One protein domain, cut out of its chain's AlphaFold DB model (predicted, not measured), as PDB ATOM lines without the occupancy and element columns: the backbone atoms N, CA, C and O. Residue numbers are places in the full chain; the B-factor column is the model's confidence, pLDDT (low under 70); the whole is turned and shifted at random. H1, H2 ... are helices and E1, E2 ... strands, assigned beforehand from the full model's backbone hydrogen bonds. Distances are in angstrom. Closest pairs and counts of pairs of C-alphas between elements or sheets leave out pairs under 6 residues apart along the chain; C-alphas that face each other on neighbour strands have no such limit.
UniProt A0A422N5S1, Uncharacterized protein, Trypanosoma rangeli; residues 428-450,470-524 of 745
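Overview. This is residues 428 to 450 and 470 to 524 of the 745 residues of an uncharacterized protein of Trypanosoma rangeli (UniProt A0A422N5S1). A three-stranded sheet has helix H2 over one face and the other face bare; H1 and H3 pack on H2's residues 502 to 509, and residues 519 to 524 stick out. The printed part has 78 residues, with elements in the order H1 E1 E2 E3 H2 H3; sheet E1 - E2 - E3 is antiparallel, the class mixed. It is compact, radius of gyration of the C-alphas 12.4 A, spanning 34 by 33 by 15 A.

Along the chain. H1 is residues 428 to 436, from C-alpha 428 at (152.278, 141.549, 158.511). E1 is 444 to 449, E2 471 to 476, E3 482 to 487. H2, 494 to 509, measures 22.9 A from first to last C-alpha; H3, 512 to 522, ends at (152.822, 144.692, 145.142).

Arrangement. In two layers, sheet and helix, H2 is on the sheet, height 8.0 A; C-alphas 473 and 498 are closest to each other between E2 and H2, 5.2 A. Within hydrogen-bond range are N 446 and O 474, 2.8 A, between E1 and E2, and N 475 and O 484, 2.8 A, in hairpin E2 and E3. H2 and H3, a helical hairpin, touch through H2's residues 503 to 507 alone, closest C-alphas 506 and 514, 4.8 A. In H1, H2 and H3 every O i to N i+4 pair is within range.

Size, cuts and confidence. Residues 451 to 469 are not printed; C-alphas 450 and 470 are 5.2 A apart. Of the links printed whole, none is long. No printed residue is under 70 in pLDDT.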
ATOM      1  N   LYS A 428     153.435 142.379 158.894       88.50
ATOM      2  CA  LYS A 428     152.278 141.549 158.511       88.50
ATOM      3  C   LYS A 428     152.705 140.130 158.146       88.50
ATOM      4  O   LYS A 428     152.139 139.172 158.660       88.50
ATOM      5  N   VAL A 429     153.747 139.998 157.323       91.75
ATOM      6  CA  VAL A 429     154.343 138.716 156.922       91.75
ATOM      7  C   VAL A 429     154.775 137.902 158.141       91.75
ATOM      8  O   VAL A 429     154.412 136.731 158.245       91.75
ATOM      9  N   LEU A 430     155.497 138.508 159.090       90.62
ATOM     10  CA  LEU A 430     155.920 137.820 160.311       90.62
ATOM     11  C   LEU A 430     154.712 137.373 161.147       90.62
ATOM     12  O   LEU A 430     154.634 136.199 161.493       90.62
ATOM     13  N   ARG A 431     153.716 138.239 161.381       90.38
ATOM     14  CA  ARG A 431     152.483 137.859 162.103       90.38
ATOM     15  C   ARG A 431     151.716 136.724 161.421       90.38
ATOM     16  O   ARG A 431     151.251 135.814 162.104       90.38
ATOM     17  N   LEU A 432     151.607 136.746 160.091       90.81
ATOM     18  CA  LEU A 432     150.945 135.697 159.313       90.81
ATOM     19  C   LEU A 432     151.677 134.354 159.450       90.81
ATOM     20  O   LEU A 432     151.033 133.319 159.617       90.81
ATOM     21  N   LEU A 433     153.013 134.367 159.428       90.06
ATOM     22  CA  LEU A 433     153.850 133.188 159.663       90.06
ATOM     23  C   LEU A 433     153.710 132.667 161.101       90.06
ATOM     24  O   LEU A 433     153.552 131.465 161.300       90.06
ATOM     25  N   GLU A 434     153.716 133.553 162.097       90.94
ATOM     26  CA  GLU A 434     153.581 133.190 163.513       90.94
ATOM     27  C   GLU A 434     152.198 132.598 163.830       90.94
ATOM     28  O   GLU A 434     152.106 131.581 164.520       90.94
ATOM     29  N   ALA A 435     151.128 133.165 163.263       89.31
ATOM     30  CA  ALA A 435     149.773 132.628 163.372       89.31
ATOM     31  C   ALA A 435     149.608 131.282 162.641       89.31
ATOM     32  O   ALA A 435     148.897 130.400 163.123       89.31
ATOM     33  N   SER A 436     150.281 131.107 161.498       87.75
ATOM     34  CA  SER A 436     150.207 129.886 160.678       87.75
ATOM     35  C   SER A 436     151.182 128.785 161.123       87.75
ATOM     36  O   SER A 436     151.090 127.646 160.671       87.75
ATOM     37  N   SER A 437     152.136 129.085 162.008       84.88
ATOM     38  CA  SER A 437     153.042 128.100 162.616       84.88
ATOM     39  C   SER A 437     153.418 128.458 164.065       84.88
ATOM     40  O   SER A 437     154.584 128.754 164.349       84.88
ATOM     41  N   PRO A 438     152.469 128.340 165.022       84.06
ATOM     42  CA  PRO A 438     152.675 128.710 166.429       84.06
ATOM     43  C   PRO A 438     153.855 128.011 167.126       84.06
ATOM     44  O   PRO A 438     154.407 128.528 168.094       84.06
ATOM     45  N   SER A 439     154.275 126.842 166.634       82.88
ATOM     46  CA  SER A 439     155.423 126.084 167.151       82.88
ATOM     47  C   SER A 439     156.790 126.703 166.830       82.88
ATOM     48  O   SER A 439     157.784 126.311 167.440       82.88
ATOM     49  N   GLN A 440     156.863 127.658 165.896       78.75
ATOM     50  CA  GLN A 440     158.110 128.318 165.485       78.75
ATOM     51  C   GLN A 440     158.309 129.699 166.148       78.75
ATOM     52  O   GLN A 440     159.408 130.247 166.085       78.75
ATOM     53  N   VAL A 441     157.274 130.223 166.816       82.75
ATOM     54  CA  VAL A 441     157.184 131.572 167.413       82.75
ATOM     55  C   VAL A 441     158.113 131.741 168.630       82.75
ATOM     56  O   VAL A 441     158.099 130.872 169.507       82.75
ATOM     57  N   PRO A 442     158.860 132.859 168.773       81.94
ATOM     58  CA  PRO A 442     158.927 133.991 167.849       81.94
ATOM     59  C   PRO A 442     159.703 133.670 166.571       81.94
ATOM     60  O   PRO A 442     160.750 133.020 166.616       81.94
ATOM     61  N   ILE A 443     159.204 134.170 165.444       86.56
ATOM     62  CA  ILE A 443     159.882 134.088 164.151       86.56
ATOM     63  C   ILE A 443     160.715 135.358 163.956       86.56
ATOM     64  O   ILE A 443     160.256 136.480 164.149       86.56
ATOM     65  N   SER A 444     161.974 135.172 163.583       87.75
ATOM     66  CA  SER A 444     162.968 136.228 163.396       87.75
ATOM     67  C   SER A 444     163.627 136.099 162.028       87.75
ATOM     68  O   SER A 444     163.557 135.049 161.394       87.75
ATOM     69  N   TRP A 445     164.260 137.165 161.550       91.19
ATOM     70  CA  TRP A 445     164.899 137.205 160.238       91.19
ATOM     71  C   TRP A 445     166.279 137.854 160.334       91.19
ATOM     72  O   TRP A 445     166.565 138.605 161.263       91.19
ATOM     73  N   VAL A 446     167.133 137.540 159.369       89.06
ATOM     74  CA  VAL A 446     168.489 138.067 159.222       89.06
ATOM     75  C   VAL A 446     168.680 138.449 157.758       89.06
ATOM     76  O   VAL A 446     168.244 137.719 156.868       89.06
ATOM     77  N   LEU A 447     169.331 139.585 157.520       90.44
ATOM     78  CA  LEU A 447     169.788 140.035 156.209       90.44
ATOM     79  C   LEU A 447     171.207 140.582 156.385       90.44
ATOM     80  O   LEU A 447     171.417 141.510 157.164       90.44
ATOM     81  N   GLU A 448     172.173 139.964 155.715       89.94
ATOM     82  CA  GLU A 448     173.608 140.236 155.850       89.94
ATOM     83  C   GLU A 448     174.261 140.283 154.458       89.94
ATOM     84  O   GLU A 448     173.779 139.642 153.519       89.94
ATOM     85  N   VAL A 449     175.358 141.035 154.309       87.44
ATOM     86  CA  VAL A 449     176.202 140.953 153.103       87.44
ATOM     87  C   VAL A 449     176.887 139.587 153.100       87.44
ATOM     88  O   VAL A 449     177.423 139.156 154.119       87.44
ATOM     89  N   TYR A 450     176.849 138.899 151.964       81.38
ATOM     90  CA  TYR A 450     177.504 137.613 151.773       81.38
ATOM     91  C   TYR A 450     178.813 137.804 151.010       81.38
ATOM     92  O   TYR A 450     178.851 137.753 149.779       81.38
ATOM     93  N   ARG A 470     176.654 140.831 147.212       88.06
ATOM     94  CA  ARG A 470     175.731 139.696 147.322       88.06
ATOM     95  C   ARG A 470     175.124 139.707 148.719       88.06
ATOM     96  O   ARG A 470     175.777 140.123 149.675       88.06
ATOM     97  N   TYR A 471     173.908 139.192 148.865       91.06
ATOM     98  CA  TYR A 471     173.199 139.196 150.149       91.06
ATOM     99  C   TYR A 471     172.758 137.801 150.555       91.06
ATOM    100  O   TYR A 471     172.378 136.985 149.717       91.06
ATOM    101  N   ARG A 472     172.757 137.551 151.863       92.38
ATOM    102  CA  ARG A 472     172.186 136.364 152.490       92.38
ATOM    103  C   ARG A 472     170.995 136.785 153.337       92.38
ATOM    104  O   ARG A 472     171.153 137.556 154.282       92.38
ATOM    105  N   ALA A 473     169.821 136.253 153.018       94.19
ATOM    106  CA  ALA A 473     168.625 136.379 153.841       94.19
ATOM    107  C   ALA A 473     168.286 135.028 154.482       94.19
ATOM    108  O   ALA A 473     168.324 133.991 153.819       94.19
ATOM    109  N   ALA A 474     167.920 135.033 155.762       92.06
ATOM    110  CA  ALA A 474     167.495 133.836 156.481       92.06
ATOM    111  C   ALA A 474     166.325 134.137 157.422       92.06
ATOM    112  O   ALA A 474     166.303 135.163 158.099       92.06
ATOM    113  N   LEU A 475     165.371 133.213 157.492       92.44
ATOM    114  CA  LEU A 475     164.264 133.207 158.443       92.44
ATOM    115  C   LEU A 475     164.548 132.139 159.507       92.44
ATOM    116  O   LEU A 475     164.887 131.007 159.166       92.44
ATOM    117  N   MET A 476     164.412 132.471 160.789       88.38
ATOM    118  CA  MET A 476     164.751 131.609 161.927       88.38
ATOM    119  C   MET A 476     163.607 131.531 162.939       88.38
ATOM    120  O   MET A 476     162.965 132.536 163.244       88.38
ATOM    121  N   SER A 477     163.398 130.354 163.523       88.75
ATOM    122  CA  SER A 477     162.445 130.158 164.623       88.75
ATOM    123  C   SER A 477     163.039 130.525 165.992       88.75
ATOM    124  O   SER A 477     164.243 130.769 166.130       88.75
ATOM    125  N   LYS A 478     162.217 130.411 167.043       80.62
ATOM    126  CA  LYS A 478     162.615 130.441 168.464       80.62
ATOM    127  C   LYS A 478     163.870 129.627 168.801       80.62
ATOM    128  O   LYS A 478     164.664 130.046 169.638       80.62
ATOM    129  N   SER A 479     164.050 128.461 168.177       77.31
ATOM    130  CA  SER A 479     165.196 127.566 168.398       77.31
ATOM    131  C   SER A 479     166.449 127.964 167.604       77.31
ATOM    132  O   SER A 479     167.409 127.198 167.575       77.31
ATOM    133  N   LYS A 480     166.445 129.130 166.937       79.06
ATOM    134  CA  LYS A 480     167.451 129.575 165.952       79.06
ATOM    135  C   LYS A 480     167.653 128.598 164.785       79.06
ATOM    136  O   LYS A 480     168.642 128.682 164.065       79.06
ATOM    137  N   THR A 481     166.717 127.672 164.575       85.06
ATOM    138  CA  THR A 481     166.741 126.773 163.419       85.06
ATOM    139  C   THR A 481     166.235 127.530 162.200       85.06
ATOM    140  O   THR A 481     165.168 128.147 162.262       85.06
ATOM    141  N   VAL A 482     166.992 127.466 161.106       88.94
ATOM    142  CA  VAL A 482     166.642 128.089 159.827       88.94
ATOM    143  C   VAL A 482     165.360 127.455 159.279       88.94
ATOM    144  O   VAL A 482     165.287 126.248 159.061       88.94
ATOM    145  N   ILE A 483     164.342 128.288 159.074       89.00
ATOM    146  CA  ILE A 483     163.043 127.946 158.479       89.00
ATOM    147  C   ILE A 483     163.151 127.967 156.944       89.00
ATOM    148  O   ILE A 483     162.565 127.127 156.255       89.00
ATOM    149  N   GLY A 484     163.928 128.924 156.430       90.94
ATOM    150  CA  GLY A 484     164.291 129.096 155.028       90.94
ATOM    151  C   GLY A 484     165.449 130.088 154.908       90.94
ATOM    152  O   GLY A 484     165.584 130.989 155.735       90.94
ATOM    153  N   GLU A 485     166.293 129.913 153.898       93.69
ATOM    154  CA  GLU A 485     167.484 130.729 153.650       93.69
ATOM    155  C   GLU A 485     167.717 130.852 152.144       93.69
ATOM    156  O   GLU A 485     167.429 129.921 151.389       93.69
ATOM    157  N   ARG A 486     168.235 132.004 151.711       93.50
ATOM    158  CA  ARG A 486     168.650 132.257 150.333       93.50
ATOM    159  C   ARG A 486     169.877 133.161 150.311       93.50
ATOM    160  O   ARG A 486     169.940 134.153 151.034       93.50
ATOM    161  N   ILE A 487     170.815 132.834 149.429       93.06
ATOM    162  CA  ILE A 487     171.897 133.722 149.007       93.06
ATOM    163  C   ILE A 487     171.520 134.230 147.610       93.06
ATOM    164  O   ILE A 487     171.101 133.434 146.766       93.06
ATOM    165  N   GLY A 488     171.594 135.542 147.399       88.62
ATOM    166  CA  GLY A 488     171.284 136.178 146.118       88.62
ATOM    167  C   GLY A 488     172.380 135.992 145.072       88.62
ATOM    168  O   GLY A 488     173.531 135.688 145.402       88.62
ATOM    169  N   SER A 489     172.025 136.193 143.803       85.50
ATOM    170  CA  SER A 489     173.018 136.301 142.728       85.50
ATOM    171  C   SER A 489     173.756 137.644 142.778       85.50
ATOM    172  O   SER A 489     173.389 138.557 143.518       85.50
ATOM    173  N   GLU A 490     174.804 137.790 141.967       79.38
ATOM    174  CA  GLU A 490     175.412 139.102 141.729       79.38
ATOM    175  C   GLU A 490     174.378 140.061 141.127       79.38
ATOM    176  O   GLU A 490     173.562 139.655 140.298       79.38
ATOM    177  N   GLY A 491     174.387 141.315 141.585       76.62
ATOM    178  CA  GLY A 491     173.428 142.338 141.160       76.62
ATOM    179  C   GLY A 491     172.008 142.190 141.721       76.62
ATOM    180  O   GLY A 491     171.170 143.034 141.433       76.62
ATOM    181  N   GLU A 492     171.701 141.167 142.527       85.38
ATOM    182  CA  GLU A 492     170.366 141.028 143.118       85.38
ATOM    183  C   GLU A 492     170.222 141.870 144.394       85.38
ATOM    184  O   GLU A 492     170.977 141.691 145.348       85.38
ATOM    185  N   GLY A 493     169.229 142.765 144.449       87.88
ATOM    186  CA  GLY A 493     169.008 143.640 145.603       87.88
ATOM    187  C   GLY A 493     168.660 142.899 146.899       87.88
ATOM    188  O   GLY A 493     167.903 141.925 146.914       87.88
ATOM    189  N   ALA A 494     169.169 143.404 148.023       90.62
ATOM    190  CA  ALA A 494     169.034 142.807 149.353       90.62
ATOM    191  C   ALA A 494     167.574 142.538 149.768       90.62
ATOM    192  O   ALA A 494     167.267 141.491 150.348       90.62
ATOM    193  N   VAL A 495     166.657 143.453 149.437       91.88
ATOM    194  CA  VAL A 495     165.219 143.286 149.697       91.88
ATOM    195  C   VAL A 495     164.610 142.218 148.787       91.88
ATOM    196  O   VAL A 495     163.764 141.466 149.254       91.88
ATOM    197  N   VAL A 496     165.071 142.050 147.542       92.12
ATOM    198  CA  VAL A 496     164.597 140.982 146.637       92.12
ATOM    199  C   VAL A 496     164.981 139.599 147.181       92.12
ATOM    200  O   VAL A 496     164.145 138.690 147.228       92.12
ATOM    201  N   VAL A 497     166.209 139.453 147.699       93.06
ATOM    202  CA  VAL A 497     166.654 138.223 148.381       93.06
ATOM    203  C   VAL A 497     165.783 137.932 149.612       93.06
ATOM    204  O   VAL A 497     165.308 136.805 149.772       93.06
ATOM    205  N   LEU A 498     165.505 138.948 150.439       93.75
ATOM    206  CA  LEU A 498     164.647 138.830 151.623       93.75
ATOM    207  C   LEU A 498     163.188 138.488 151.266       93.75
ATOM    208  O   LEU A 498     162.632 137.542 151.823       93.75
ATOM    209  N   CYS A 499     162.585 139.195 150.306       93.50
ATOM    210  CA  CYS A 499     161.237 138.936 149.796       93.50
ATOM    211  C   CYS A 499     161.089 137.504 149.281       93.50
ATOM    212  O   CYS A 499     160.077 136.868 149.550       93.50
ATOM    213  N   SER A 500     162.101 136.959 148.604       93.25
ATOM    214  CA  SER A 500     162.083 135.571 148.134       93.25
ATOM    215  C   SER A 500     162.009 134.559 149.286       93.25
ATOM    216  O   SER A 500     161.162 133.664 149.255       93.25
ATOM    217  N   VAL A 501     162.816 134.727 150.346       94.38
ATOM    218  CA  VAL A 501     162.757 133.861 151.545       94.38
ATOM    219  C   VAL A 501     161.409 133.990 152.251       94.38
ATOM    220  O   VAL A 501     160.802 132.987 152.628       94.38
ATOM    221  N   LEU A 502     160.924 135.223 152.409       94.19
ATOM    222  CA  LEU A 502     159.658 135.505 153.075       94.19
ATOM    223  C   LEU A 502     158.456 134.962 152.287       94.19
ATOM    224  O   LEU A 502     157.586 134.344 152.894       94.19
ATOM    225  N   ARG A 503     158.426 135.109 150.956       93.62
ATOM    226  CA  ARG A 503     157.364 134.583 150.078       93.62
ATOM    227  C   ARG A 503     157.374 133.059 150.022       93.62
ATOM    228  O   ARG A 503     156.322 132.439 150.146       93.62
ATOM    229  N   ALA A 504     158.555 132.440 149.946       92.12
ATOM    230  CA  ALA A 504     158.689 130.988 150.057       92.12
ATOM    231  C   ALA A 504     158.166 130.464 151.408       92.12
ATOM    232  O   ALA A 504     157.489 129.437 151.452       92.12
ATOM    233  N   ALA A 505     158.418 131.183 152.508       92.38
ATOM    234  CA  ALA A 505     157.872 130.840 153.816       92.38
ATOM    235  C   ALA A 505     156.346 131.052 153.889       92.38
ATOM    236  O   ALA A 505     155.633 130.143 154.313       92.38
ATOM    237  N   THR A 506     155.810 132.201 153.456       92.38
ATOM    238  CA  THR A 506     154.360 132.464 153.535       92.38
ATOM    239  C   THR A 506     153.568 131.505 152.663       92.38
ATOM    240  O   THR A 506     152.572 130.963 153.128       92.38
ATOM    241  N   ASN A 507     154.032 131.208 151.450       89.00
ATOM    242  CA  ASN A 507     153.347 130.263 150.572       89.00
ATOM    243  C   ASN A 507     153.415 128.827 151.134       89.00
ATOM    244  O   ASN A 507     152.468 128.064 150.973       89.00
ATOM    245  N   ARG A 508     154.482 128.471 151.869       89.75
ATOM    246  CA  ARG A 508     154.616 127.169 152.551       89.75
ATOM    247  C   ARG A 508     153.713 127.010 153.779       89.75
ATOM    248  O   ARG A 508     153.239 125.902 154.015       89.75
ATOM    249  N   PHE A 509     153.532 128.057 154.588       88.62
ATOM    250  CA  PHE A 509     152.827 127.958 155.880       88.62
ATOM    251  C   PHE A 509     151.409 128.546 155.874       88.62
ATOM    252  O   PHE A 509     150.548 128.027 156.577       88.62
ATOM    253  N   ALA A 510     151.154 129.595 155.089       88.38
ATOM    254  CA  ALA A 510     149.872 130.301 155.010       88.38
ATOM    255  C   ALA A 510     149.125 130.101 153.672       88.38
ATOM    256  O   ALA A 510     147.953 130.472 153.578       88.38
ATOM    257  N   GLY A 511     149.779 129.522 152.656       88.94
ATOM    258  CA  GLY A 511     149.187 129.243 151.343       88.94
ATOM    259  C   GLY A 511     148.647 130.503 150.666       88.94
ATOM    260  O   GLY A 511     149.310 131.541 150.661       88.94
ATOM    261  N   ASP A 512     147.421 130.414 150.151       85.12
ATOM    262  CA  ASP A 512     146.692 131.465 149.431       85.12
ATOM    263  C   ASP A 512     146.694 132.821 150.165       85.12
ATOM    264  O   ASP A 512     146.817 133.866 149.532       85.12
ATOM    265  N   LYS A 513     146.641 132.824 151.507       84.62
ATOM    266  CA  LYS A 513     146.710 134.056 152.321       84.62
ATOM    267  C   LYS A 513     148.054 134.772 152.207       84.62
ATOM    268  O   LYS A 513     148.116 135.994 152.303       84.62
ATOM    269  N   GLY A 514     149.132 134.008 152.041       86.06
ATOM    270  CA  GLY A 514     150.452 134.551 151.750       86.06
ATOM    271  C   GLY A 514     150.448 135.238 150.393       86.06
ATOM    272  O   GLY A 514     150.812 136.405 150.298       86.06
ATOM    273  N   GLU A 515     149.983 134.542 149.357       86.62
ATOM    274  CA  GLU A 515     149.965 135.071 147.991       86.62
ATOM    275  C   GLU A 515     149.046 136.294 147.839       86.62
ATOM    276  O   GLU A 515     149.429 137.261 147.177       86.62
ATOM    277  N   GLN A 516     147.903 136.313 148.534       86.56
ATOM    278  CA  GLN A 516     147.048 137.494 148.671       86.56
ATOM    279  C   GLN A 516     147.809 138.668 149.302       86.56
ATOM    280  O   GLN A 516     147.852 139.737 148.703       86.56
ATOM    281  N   LEU A 517     148.463 138.479 150.456       87.81
ATOM    282  CA  LEU A 517     149.210 139.543 151.140       87.81
ATOM    283  C   LEU A 517     150.342 140.128 150.270       87.81
ATOM    284  O   LEU A 517     150.565 141.339 150.288       87.81
ATOM    285  N   TRP A 518     151.043 139.295 149.491       88.31
ATOM    286  CA  TRP A 518     152.036 139.783 148.525       88.31
ATOM    287  C   TRP A 518     151.391 140.548 147.371       88.31
ATOM    288  O   TRP A 518     151.852 141.637 147.050       88.31
ATOM    289  N   THR A 519     150.298 140.034 146.803       84.62
ATOM    290  CA  THR A 519     149.570 140.704 145.713       84.62
ATOM    291  C   THR A 519     149.012 142.059 146.161       84.62
ATOM    292  O   THR A 519     149.148 143.046 145.445       84.62
ATOM    293  N   GLU A 520     148.447 142.140 147.370       84.50
ATOM    294  CA  GLU A 520     147.980 143.392 147.971       84.50
ATOM    295  C   GLU A 520     149.116 144.402 148.157       84.50
ATOM    296  O   GLU A 520     148.917 145.580 147.879       84.50
ATOM    297  N   TYR A 521     150.303 143.967 148.598       85.62
ATOM    298  CA  TYR A 521     151.468 144.844 148.752       85.62
ATOM    299  C   TYR A 521     152.039 145.313 147.405       85.62
ATOM    300  O   TYR A 521     152.328 146.494 147.238       85.62
ATOM    301  N   GLU A 522     152.183 144.410 146.434       82.56
ATOM    302  CA  GLU A 522     152.822 144.692 145.142       82.56
ATOM    303  C   GLU A 522     151.924 145.501 144.193       82.56
ATOM    304  O   GLU A 522     152.422 146.292 143.391       82.56
ATOM    305  N   CYS A 523     150.601 145.363 144.324       74.44
ATOM    306  CA  CYS A 523     149.610 146.187 143.628       74.44
ATOM    307  C   CYS A 523     149.187 147.440 144.422       74.44
ATOM    308  O   CYS A 523     148.349 148.204 143.939       74.44
ATOM    309  N   HIS A 524     149.732 147.684 145.621       76.56
ATOM    310  CA  HIS A 524     149.401 148.885 146.387       76.56
ATOM    311  C   HIS A 524     150.001 150.129 145.721       76.56
ATOM    312  O   HIS A 524     151.209 150.359 145.764       76.56
TER     313      HIS A 524